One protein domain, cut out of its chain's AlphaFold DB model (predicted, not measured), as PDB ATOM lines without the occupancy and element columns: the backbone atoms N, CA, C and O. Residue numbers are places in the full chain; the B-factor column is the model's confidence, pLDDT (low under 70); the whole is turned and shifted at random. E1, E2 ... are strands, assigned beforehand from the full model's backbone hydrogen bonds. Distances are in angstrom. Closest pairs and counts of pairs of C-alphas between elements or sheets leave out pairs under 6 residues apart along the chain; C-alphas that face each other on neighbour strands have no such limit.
ATOM      1  N   VAL A  21      11.371 -25.912  17.731       71.06
ATOM      2  CA  VAL A  21      12.438 -25.648  16.763       71.06
ATOM      3  C   VAL A  21      11.927 -24.617  15.760       71.06
ATOM      4  O   VAL A  21      11.037 -24.902  14.955       71.06
ATOM      5  N   THR A  22      12.495 -23.408  15.795       80.81
ATOM      6  CA  THR A  22      12.194 -22.358  14.816       80.81
ATOM      7  C   THR A  22      12.596 -22.834  13.428       80.81
ATOM      8  O   THR A  22      13.767 -23.116  13.170       80.81
ATOM      9  N   ARG A  23      11.624 -22.929  12.524       85.56
ATOM     10  CA  ARG A  23      11.861 -23.303  11.130       85.56
ATOM     11  C   ARG A  23      12.206 -22.076  10.301       85.56
ATOM     12  O   ARG A  23      11.745 -20.978  10.613       85.56
ATOM     13  N   TYR A  24      12.989 -22.267   9.250       87.75
ATOM     14  CA  TYR A  24      13.309 -21.213   8.292       87.75
ATOM     15  C   TYR A  24      12.963 -21.672   6.885       87.75
ATOM     16  O   TYR A  24      13.223 -22.809   6.510       87.75
ATOM     17  N   THR A  25      12.388 -20.775   6.106       88.31
ATOM     18  CA  THR A  25      12.183 -20.955   4.679       88.31
ATOM     19  C   THR A  25      13.434 -20.493   3.950       88.31
ATOM     20  O   THR A  25      13.912 -19.378   4.161       88.31
ATOM     21  N   VAL A  26      13.964 -21.362   3.098       89.12
ATOM     22  CA  VAL A  26      15.122 -21.126   2.240       89.12
ATOM     23  C   VAL A  26      14.630 -21.106   0.800       89.12
ATOM     24  O   VAL A  26      14.127 -22.105   0.290       89.12
ATOM     25  N   VAL A  27      14.768 -19.959   0.147       87.00
ATOM     26  CA  VAL A  27      14.408 -19.756  -1.257       87.00
ATOM     27  C   VAL A  27      15.683 -19.788  -2.081       87.00
ATOM     28  O   VAL A  27      16.627 -19.042  -1.808       87.00
ATOM     29  N   LEU A  28      15.717 -20.652  -3.087       87.25
ATOM     30  CA  LEU A  28      16.819 -20.760  -4.031       87.25
ATOM     31  C   LEU A  28      16.629 -19.787  -5.198       87.25
ATOM     32  O   LEU A  28      15.506 -19.450  -5.569       87.25
ATOM     33  N   ASN A  29      17.731 -19.404  -5.840       82.69
ATOM     34  CA  ASN A  29      17.724 -18.570  -7.046       82.69
ATOM     35  C   ASN A  29      16.979 -19.222  -8.229       82.69
ATOM     36  O   ASN A  29      16.558 -18.526  -9.146       82.69
ATOM     37  N   SER A  30      16.766 -20.543  -8.201       84.12
ATOM     38  CA  SER A  30      15.917 -21.262  -9.163       84.12
ATOM     39  C   SER A  30      14.411 -21.048  -8.952       84.12
ATOM     40  O   SER A  30      13.617 -21.551  -9.740       84.12
ATOM     41  N   GLY A  31      14.002 -20.380  -7.868       79.00
ATOM     42  CA  GLY A  31      12.607 -20.285  -7.429       79.00
ATOM     43  C   GLY A  31      12.139 -21.466  -6.571       79.00
ATOM     44  O   GLY A  31      11.024 -21.448  -6.057       79.00
ATOM     45  N   SER A  32      12.980 -22.488  -6.373       84.50
ATOM     46  CA  SER A  32      12.675 -23.611  -5.480       84.50
ATOM     47  C   SER A  32      12.699 -23.165  -4.018       84.50
ATOM     48  O   SER A  32      13.558 -22.380  -3.617       84.50
ATOM     49  N   VAL A  33      11.789 -23.701  -3.207       88.69
ATOM     50  CA  VAL A  33      11.664 -23.357  -1.788       88.69
ATOM     51  C   VAL A  33      11.811 -24.616  -0.947       88.69
ATOM     52  O   VAL A  33      11.167 -25.624  -1.220       88.69
ATOM     53  N   THR A  34      12.647 -24.558   0.086       89.81
ATOM     54  CA  THR A  34      12.794 -25.624   1.081       89.81
ATOM     55  C   THR A  34      12.670 -25.060   2.492       89.81
ATOM     56  O   THR A  34      12.806 -23.857   2.708       89.81
ATOM     57  N   THR A  35      12.363 -25.917   3.463       90.31
ATOM     58  CA  THR A  35      12.221 -25.525   4.869       90.31
ATOM     59  C   THR A  35      13.289 -26.218   5.696       90.31
ATOM     60  O   THR A  35      13.376 -27.443   5.684       90.31
ATOM     61  N   SER A  36      14.061 -25.444   6.453       92.00
ATOM     62  CA  SER A  36      15.055 -25.954   7.387       92.00
ATOM     63  C   SER A  36      14.535 -26.021   8.820       92.00
ATOM     64  O   SER A  36      13.785 -25.155   9.284       92.00
ATOM     65  N   LYS A  37      14.988 -27.037   9.553       88.81
ATOM     66  CA  LYS A  37      14.900 -27.112  11.011       88.81
ATOM     67  C   LYS A  37      16.023 -26.264  11.604       88.81
ATOM     68  O   LYS A  37      17.201 -26.591  11.493       88.81
ATOM     69  N   GLY A  38      15.670 -25.148  12.233       86.44
ATOM     70  CA  GLY A  38      16.657 -24.195  12.726       86.44
ATOM     71  C   GLY A  38      17.247 -23.321  11.620       86.44
ATOM     72  O   GLY A  38      16.932 -23.446  10.435       86.44
ATOM     73  N   LYS A  39      18.094 -22.381  12.039       86.88
ATOM     74  CA  LYS A  39      18.712 -21.403  11.144       86.88
ATOM     75  C   LYS A  39      19.846 -22.051  10.336       86.88
ATOM     76  O   LYS A  39      20.754 -22.609  10.962       86.88
ATOM     77  N   PRO A  40      19.865 -21.912   8.997       90.50
ATOM     78  CA  PRO A  40      20.988 -22.355   8.177       90.50
ATOM     79  C   PRO A  40      22.314 -21.719   8.595       90.50
ATOM     80  O   PRO A  40      22.372 -20.529   8.922       90.50
ATOM     81  N   LYS A  41      23.389 -22.510   8.576       91.12
ATOM     82  CA  LYS A  41      24.734 -22.081   8.980       91.12
ATOM     83  C   LYS A  41      25.653 -22.038   7.769       91.12
ATOM     84  O   LYS A  41      25.621 -22.944   6.949       91.12
ATOM     85  N   ILE A  42      26.493 -21.011   7.680       91.94
ATOM     86  CA  ILE A  42      27.541 -20.947   6.656       91.94
ATOM     87  C   ILE A  42      28.710 -21.827   7.105       91.94
ATOM     88  O   ILE A  42      29.133 -21.764   8.264       91.94
ATOM     89  N   LYS A  43      29.214 -22.647   6.188       89.88
ATOM     90  CA  LYS A  43      30.392 -23.497   6.343       89.88
ATOM     91  C   LYS A  43      31.393 -23.162   5.244       89.88
ATOM     92  O   LYS A  43      30.998 -22.927   4.105       89.88
ATOM     93  N   SER A  44      32.670 -23.169   5.603       90.25
ATOM     94  CA  SER A  44      33.787 -22.912   4.694       90.25
ATOM     95  C   SER A  44      34.647 -24.175   4.613       90.25
ATOM     96  O   SER A  44      34.996 -24.753   5.644       90.25
ATOM     97  N   GLN A  45      34.965 -24.608   3.398       87.31
ATOM     98  CA  GLN A  45      35.810 -25.762   3.107       87.31
ATOM     99  C   GLN A  45      37.169 -25.276   2.608       87.31
ATOM    100  O   GLN A  45      37.243 -24.470   1.681       87.31
ATOM    101  N   TYR A  46      38.237 -25.774   3.228       87.06
ATOM    102  CA  TYR A  46      39.615 -25.412   2.910       87.06
ATOM    103  C   TYR A  46      40.395 -26.646   2.476       87.06
ATOM    104  O   TYR A  46      40.245 -27.706   3.081       87.06
ATOM    105  N   GLU A  47      41.271 -26.477   1.495       88.88
ATOM    106  CA  GLU A  47      42.254 -27.482   1.095       88.88
ATOM    107  C   GLU A  47      43.663 -26.958   1.351       88.88
ATOM    108  O   GLU A  47      43.926 -25.755   1.267       88.88
ATOM    109  N   THR A  48      44.572 -27.863   1.701       91.38
ATOM    110  CA  THR A  48      45.992 -27.542   1.822       91.38
ATOM    111  C   THR A  48      46.634 -27.703   0.453       91.38
ATOM    112  O   THR A  48      46.617 -28.792  -0.113       91.38
ATOM    113  N   VAL A  49      47.206 -26.622  -0.066       88.69
ATOM    114  CA  VAL A  49      47.938 -26.613  -1.332       88.69
ATOM    115  C   VAL A  49      49.396 -26.294  -1.035       88.69
ATOM    116  O   VAL A  49      49.693 -25.363  -0.282       88.69
ATOM    117  N   THR A  50      50.305 -27.066  -1.620       91.62
ATOM    118  CA  THR A  50      51.748 -26.831  -1.526       91.62
ATOM    119  C   THR A  50      52.168 -25.913  -2.665       91.62
ATOM    120  O   THR A  50      51.907 -26.207  -3.830       91.62
ATOM    121  N   ASP A  51      52.777 -24.774  -2.338       86.19
ATOM    122  CA  ASP A  51      53.295 -23.864  -3.357       86.19
ATOM    123  C   ASP A  51      54.570 -24.411  -4.026       86.19
ATOM    124  O   ASP A  51      55.172 -25.391  -3.583       86.19
ATOM    125  N   ALA A  52      55.010 -23.764  -5.110       84.75
ATOM    126  CA  ALA A  52      56.225 -24.145  -5.837       84.75
ATOM    127  C   ALA A  52      57.513 -24.055  -4.986       84.75
ATOM    128  O   ALA A  52      58.568 -24.510  -5.417       84.75
ATOM    129  N   GLN A  53      57.434 -23.462  -3.791       86.00
ATOM    130  CA  GLN A  53      58.525 -23.329  -2.825       86.00
ATOM    131  C   GLN A  53      58.440 -24.396  -1.718       86.00
ATOM    132  O   GLN A  53      59.233 -24.364  -0.779       86.00
ATOM    133  N   GLY A  54      57.495 -25.342  -1.810       87.56
ATOM    134  CA  GLY A  54      57.308 -26.421  -0.839       87.56
ATOM    135  C   GLY A  54      56.559 -26.004   0.430       87.56
ATOM    136  O   GLY A  54      56.517 -26.770   1.389       87.56
ATOM    137  N   LYS A  55      55.970 -24.804   0.473       88.44
ATOM    138  CA  LYS A  55      55.245 -24.297   1.640       88.44
ATOM    139  C   LYS A  55      53.749 -24.571   1.509       88.44
ATOM    140  O   LYS A  55      53.098 -24.172   0.544       88.44
ATOM    141  N   GLU A  56      53.193 -25.212   2.529       92.75
ATOM    142  CA  GLU A  56      51.761 -25.482   2.630       92.75
ATOM    143  C   GLU A  56      50.967 -24.208   2.942       92.75
ATOM    144  O   GLU A  56      51.312 -23.420   3.831       92.75
ATOM    145  N   ARG A  57      49.861 -24.009   2.222       88.12
ATOM    146  CA  ARG A  57      48.901 -22.927   2.457       88.12
ATOM    147  C   ARG A  57      47.483 -23.483   2.418       88.12
ATOM    148  O   ARG A  57      47.155 -24.288   1.555       88.12
ATOM    149  N   LYS A  58      46.622 -23.026   3.332       87.69
ATOM    150  CA  LYS A  58      45.187 -23.338   3.295       87.69
ATOM    151  C   LYS A  58      44.485 -22.394   2.331       87.69
ATOM    152  O   LYS A  58      44.460 -21.186   2.567       87.69
ATOM    153  N   VAL A  59      43.909 -22.943   1.274       86.94
ATOM    154  CA  VAL A  59      43.146 -22.209   0.266       86.94
ATOM    155  C   VAL A  59      41.666 -22.501   0.480       86.94
ATOM    156  O   VAL A  59      41.278 -23.644   0.720       86.94
ATOM    157  N   LEU A  60      40.837 -21.458   0.460       84.50
ATOM    158  CA  LEU A  60      39.385 -21.602   0.524       84.50
ATOM    159  C   LEU A  60      38.887 -22.187  -0.801       84.50
ATOM    160  O   LEU A  60      39.113 -21.592  -1.850       84.50
ATOM    161  N   VAL A  61      38.198 -23.323  -0.735       87.12
ATOM    162  CA  VAL A  61      37.700 -24.049  -1.913       87.12
ATOM    163  C   VAL A  61      36.218 -23.796  -2.131       87.12
ATOM    164  O   VAL A  61      35.779 -23.596  -3.260       87.12
ATOM    165  N   ALA A  62      35.436 -23.773  -1.052       83.75
ATOM    166  CA  ALA A  62      34.001 -23.554  -1.140       83.75
ATOM    167  C   ALA A  62      33.438 -22.919   0.131       83.75
ATOM    168  O   ALA A  62      33.906 -23.181   1.239       83.75
ATOM    169  N   GLU A  63      32.371 -22.140  -0.028       90.12
ATOM    170  CA  GLU A  63      31.496 -21.731   1.066       90.12
ATOM    171  C   GLU A  63      30.045 -22.070   0.717       90.12
ATOM    172  O   GLU A  63      29.564 -21.807  -0.392       90.12
ATOM    173  N   TYR A  64      29.339 -22.676   1.666       90.81
ATOM    174  CA  TYR A  64      27.976 -23.157   1.472       90.81
ATOM    175  C   TYR A  64      27.141 -22.982   2.740       90.81
ATOM    176  O   TYR A  64      27.659 -22.955   3.856       90.81
ATOM    177  N   TYR A  65      25.829 -22.868   2.568       93.19
ATOM    178  CA  TYR A  65      24.881 -23.034   3.657       93.19
ATOM    179  C   TYR A  65      24.636 -24.519   3.898       93.19
ATOM    180  O   TYR A  65      24.380 -25.271   2.960       93.19
ATOM    181  N   GLU A  66      24.677 -24.913   5.163       94.50
ATOM    182  CA  GLU A  66      24.333 -26.245   5.644       94.50
ATOM    183  C   GLU A  66      23.152 -26.141   6.610       94.50
ATOM    184  O   GLU A  66      23.143 -25.296   7.519       94.50
ATOM    185  N   PHE A  67      22.141 -26.981   6.399       92.38
ATOM    186  CA  PHE A  67      20.975 -27.075   7.270       92.38
ATOM    187  C   PHE A  67      20.299 -28.439   7.166       92.38
ATOM    188  O   PHE A  67      20.379 -29.092   6.133       92.38
ATOM    189  N   GLU A  68      19.611 -28.848   8.228       92.56
ATOM    190  CA  GLU A  68      18.726 -30.014   8.207       92.56
ATOM    191  C   GLU A  68      17.361 -29.588   7.660       92.56
ATOM    192  O   GLU A  68      16.811 -28.571   8.096       92.56
ATOM    193  N   ASP A  69      16.812 -30.321   6.700       90.69
ATOM    194  CA  ASP A  69      15.464 -30.076   6.200       90.69
ATOM    195  C   ASP A  69      14.379 -30.674   7.118       90.69
ATOM    196  O   ASP A  69      14.639 -31.289   8.158       90.69
ATOM    197  N   VAL A  70      13.110 -30.468   6.762       83.06
ATOM    198  CA  VAL A  70      11.983 -31.033   7.523       83.06
ATOM    199  C   VAL A  70      11.962 -32.565   7.533       83.06
ATOM    200  O   VAL A  70      11.447 -33.130   8.499       83.06
ATOM    201  N   GLY A  71      12.549 -33.219   6.526       85.12
ATOM    202  CA  GLY A  71      12.699 -34.672   6.441       85.12
ATOM    203  C   GLY A  71      13.774 -35.219   7.380       85.12
ATOM    204  O   GLY A  71      13.671 -36.354   7.829       85.12
ATOM    205  N   GLY A  72      14.728 -34.378   7.785       86.56
ATOM    206  CA  GLY A  72      15.873 -34.784   8.601       86.56
ATOM    207  C   GLY A  72      17.171 -34.916   7.817       86.56
ATOM    208  O   GLY A  72      18.203 -35.236   8.404       86.56
ATOM    209  N   ASP A  73      17.142 -34.628   6.518       92.06
ATOM    210  CA  ASP A  73      18.315 -34.728   5.672       92.06
ATOM    211  C   ASP A  73      19.146 -33.450   5.755       92.06
ATOM    212  O   ASP A  73      18.635 -32.326   5.800       92.06
ATOM    213  N   THR A  74      20.469 -33.614   5.765       94.00
ATOM    214  CA  THR A  74      21.389 -32.476   5.711       94.00
ATOM    215  C   THR A  74      21.524 -31.994   4.275       94.00
ATOM    216  O   THR A  74      22.100 -32.667   3.424       94.00
ATOM    217  N   GLN A  75      21.045 -30.782   4.027       93.19
ATOM    218  CA  GLN A  75      21.149 -30.094   2.753       93.19
ATOM    219  C   GLN A  75      22.356 -29.157   2.746       93.19
ATOM    220  O   GLN A  75      22.650 -28.472   3.733       93.19
ATOM    221  N   ARG A  76      23.042 -29.100   1.601       94.31
ATOM    222  CA  ARG A  76      24.173 -28.199   1.356       94.31
ATOM    223  C   ARG A  76      23.952 -27.436   0.064       94.31
ATOM    224  O   ARG A  76      23.871 -28.034  -1.005       94.31
ATOM    225  N   PHE A  77      23.902 -26.112   0.158       90.06
ATOM    226  CA  PHE A  77      23.751 -25.243  -1.005       90.06
ATOM    227  C   PHE A  77      24.876 -24.214  -1.056       90.06
ATOM    228  O   PHE A  77      25.125 -23.555  -0.044       90.06
ATOM    229  N   PRO A  78      25.533 -24.017  -2.214       90.31
ATOM    230  CA  PRO A  78      26.462 -22.908  -2.394       90.31
ATOM    231  C   PRO A  78      25.796 -21.584  -2.017       90.31
ATOM    232  O   PRO A  78      24.606 -21.403  -2.288       90.31
ATOM    233  N   LEU A  79      26.558 -20.643  -1.450       87.69
ATOM    234  CA  LEU A  79      26.048 -19.304  -1.110       87.69
ATOM    235  C   LEU A  79      25.308 -18.658  -2.295       87.69
ATOM    236  O   LEU A  79      24.226 -18.107  -2.125       87.69
ATOM    237  N   SER A  80      25.853 -18.809  -3.504       85.31
ATOM    238  CA  SER A  80      25.310 -18.268  -4.755       85.31
ATOM    239  C   SER A  80      23.996 -18.900  -5.219       85.31
ATOM    240  O   SER A  80      23.366 -18.384  -6.140       85.31
ATOM    241  N   ARG A  81      23.565 -20.025  -4.633       84.19
ATOM    242  CA  ARG A  81      22.284 -20.658  -4.975       84.19
ATOM    243  C   ARG A  81      21.129 -20.194  -4.102       84.19
ATOM    244  O   ARG A  81      19.989 -20.458  -4.472       84.19
ATOM    245  N   ILE A  82      21.394 -19.530  -2.982       84.50
ATOM    246  CA  ILE A  82      20.353 -19.089  -2.055       84.50
ATOM    247  C   ILE A  82      20.009 -17.629  -2.329       84.50
ATOM    248  O   ILE A  82      20.860 -16.753  -2.224       84.50
ATOM    249  N   ALA A  83      18.737 -17.388  -2.641       83.88
ATOM    250  CA  ALA A  83      18.180 -16.053  -2.810       83.88
ATOM    251  C   ALA A  83      17.870 -15.428  -1.442       83.88
ATOM    252  O   ALA A  83      18.326 -14.331  -1.116       83.88
ATOM    253  N   HIS A  84      17.092 -16.147  -0.623       80.81
ATOM    254  CA  HIS A  84      16.550 -15.633   0.634       80.81
ATOM    255  C   HIS A  84      16.454 -16.714   1.711       80.81
ATOM    256  O   HIS A  84      16.182 -17.878   1.425       80.81
ATOM    257  N   ILE A  85      16.622 -16.301   2.969       84.94
ATOM    258  CA  ILE A  85      16.354 -17.122   4.154       84.94
ATOM    259  C   ILE A  85      15.538 -16.279   5.136       84.94
ATOM    260  O   ILE A  85      15.970 -15.184   5.495       84.94
ATOM    261  N   TYR A  86      14.393 -16.781   5.598       82.81
ATOM    262  CA  TYR A  86      13.538 -16.094   6.577       82.81
ATOM    263  C   TYR A  86      12.831 -17.093   7.508       82.81
ATOM    264  O   TYR A  86      12.640 -18.244   7.124       82.81
ATOM    265  N   PRO A  87      12.478 -16.716   8.748       84.31
ATOM    266  CA  PRO A  87      11.766 -17.607   9.665       84.31
ATOM    267  C   PRO A  87      10.377 -17.987   9.119       84.31
ATOM    268  O   PRO A  87       9.623 -17.136   8.659       84.31
ATOM    269  N   ALA A  88      10.022 -19.270   9.200       73.88
ATOM    270  CA  ALA A  88       8.756 -19.808   8.691       73.88
ATOM    271  C   ALA A  88       7.552 -19.504   9.604       73.88
ATOM    272  O   ALA A  88       6.409 -19.661   9.189       73.88
ATOM    273  N   SER A  89       7.806 -19.079  10.849       62.78
ATOM    274  CA  SER A  89       6.773 -18.693  11.828       62.78
ATOM    275  C   SER A  89       6.032 -17.408  11.451       62.78
ATOM    276  O   SER A  89       4.978 -17.118  12.015       62.78
ATOM    277  N   ASP A  90       6.573 -16.640  10.514       51.84
ATOM    278  CA  ASP A  90       5.973 -15.402  10.064       51.84
ATOM    279  C   ASP A  90       5.333 -15.673   8.706       51.84
ATOM    280  O   ASP A  90       6.057 -15.879   7.737       51.84
ATOM    281  N   ASN A  91       3.997 -15.672   8.623       46.16
ATOM    282  CA  ASN A  91       3.189 -15.765   7.391       46.16
ATOM    283  C   ASN A  91       3.563 -14.674   6.350       46.16
ATOM    284  O   ASN A  91       2.782 -13.760   6.094       46.16
ATOM    285  N   GLY A  92       4.779 -14.699   5.803       46.91
ATOM    286  CA  GLY A  92       5.362 -13.637   4.981       46.91
ATOM    287  C   GLY A  92       5.722 -12.343   5.729       46.91
ATOM    288  O   GLY A  92       5.969 -11.336   5.075       46.91
ATOM    289  N   LYS A  93       5.741 -12.330   7.074       44.12
ATOM    290  CA  LYS A  93       5.967 -11.116   7.901       44.12
ATOM    291  C   LYS A  93       7.360 -11.019   8.550       44.12
ATOM    292  O   LYS A  93       7.575 -10.140   9.378       44.12
ATOM    293  N   GLY A  94       8.279 -11.920   8.203       43.94
ATOM    294  CA  GLY A  94       9.620 -11.975   8.785       43.94
ATOM    295  C   GLY A  94      10.599 -11.022   8.101       43.94
ATOM    296  O   GLY A  94      10.459 -10.716   6.916       43.94
ATOM    297  N   ASP A  95      11.612 -10.571   8.844       45.22
ATOM    298  CA  ASP A  95      12.710  -9.758   8.315       45.22
ATOM    299  C   ASP A  95      13.379 -10.467   7.119       45.22
ATOM    300  O   ASP A  95      13.976 -11.538   7.263       45.22
ATOM    301  N   LEU A  96      13.307  -9.858   5.931       43.59
ATOM    302  CA  LEU A  96      14.028 -10.326   4.748       43.59
ATOM    303  C   LEU A  96      15.530 -10.091   4.937       43.59
ATOM    304  O   LEU A  96      16.011  -8.954   4.938       43.59
ATOM    305  N   TYR A  97      16.299 -11.173   5.024       48.50
ATOM    306  CA  TYR A  97      17.744 -11.101   4.852       48.50
ATOM    307  C   TYR A  97      18.048 -11.121   3.351       48.50
ATOM    308  O   TYR A  97      18.068 -12.173   2.715       48.50
ATOM    309  N   TYR A  98      18.235  -9.930   2.779       44.06
ATOM    310  CA  TYR A  98      18.743  -9.772   1.420       44.06
ATOM    311  C   TYR A  98      20.231 -10.125   1.403       44.06
ATOM    312  O   TYR A  98      21.037  -9.456   2.059       44.06
ATOM    313  N   ILE A  99      20.586 -11.177   0.670       49.50
ATOM    314  CA  ILE A  99      21.976 -11.501   0.365       49.50
ATOM    315  C   ILE A  99      22.258 -10.844  -0.992       49.50
ATOM    316  O   ILE A  99      21.659 -11.253  -1.985       49.50
TER     317      ILE A  99
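This is residues 21 to 99 of the 121 residues of an uncharacterized protein of Verrucomicrobiales bacterium (UniProt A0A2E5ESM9). A small, strongly twisted sheet of five strands, curled like part of a barrel, sends out one long two-stranded arm, the far part of the hairpin E2 and E3 with its turn near Gln 53. At the arm's base E4 pairs with E3, while E1 and E5 extend the sheet beside the bent beginning of E2. The printed part has 79 residues, with five named strands, E1 to E5 along the chain, and no named helix: all strand, in the order E4 E3 E2 E1 E5, all antiparallel. The whole is loose, with a radius of gyration of the C-alphas of 16.2 A; the arm gives the longest of the spans of 57 by 25 by 20 A.

Look first at E2, residues 33 to 50, and E3, residues 56 to 69, a hairpin at 167 degrees, with N 49 and O 57 2.8 A apart. E2 bends by 94 degrees at residue 37; before the bend it pairs with E1, residues 23 to 28, where N 34 and O 26 are 2.9 A apart. Beside E3 in the sheet find its antiparallel neighbour, the edge strand E4, residues 74 to 78, at 125 degrees, with N 65 and O 77 2.8 A apart. E1 to E4 form a meander, each strand the antiparallel neighbour of the one before. The other edge strand is E5, residues 82 to 87, antiparallel to E1 at 162 degrees; N 25 and O 86 are 2.7 A apart. E1 and E4 are apart.

Find C-alpha 33 at (11.664, -23.357, -1.788); E2 spans 40.2 A to C-alpha 50 at (51.748, -26.831, -1.526). E3 spans 36.8 A. E1 begins at C-alpha 23, (11.861, -23.303, 11.130).

The C-alphas of Gln 53 and Asn 91, the two farthest apart, are 56.8 A apart. The printed part has no cut, and the four links are tight. Residues 89 to 99 have pLDDT under 70.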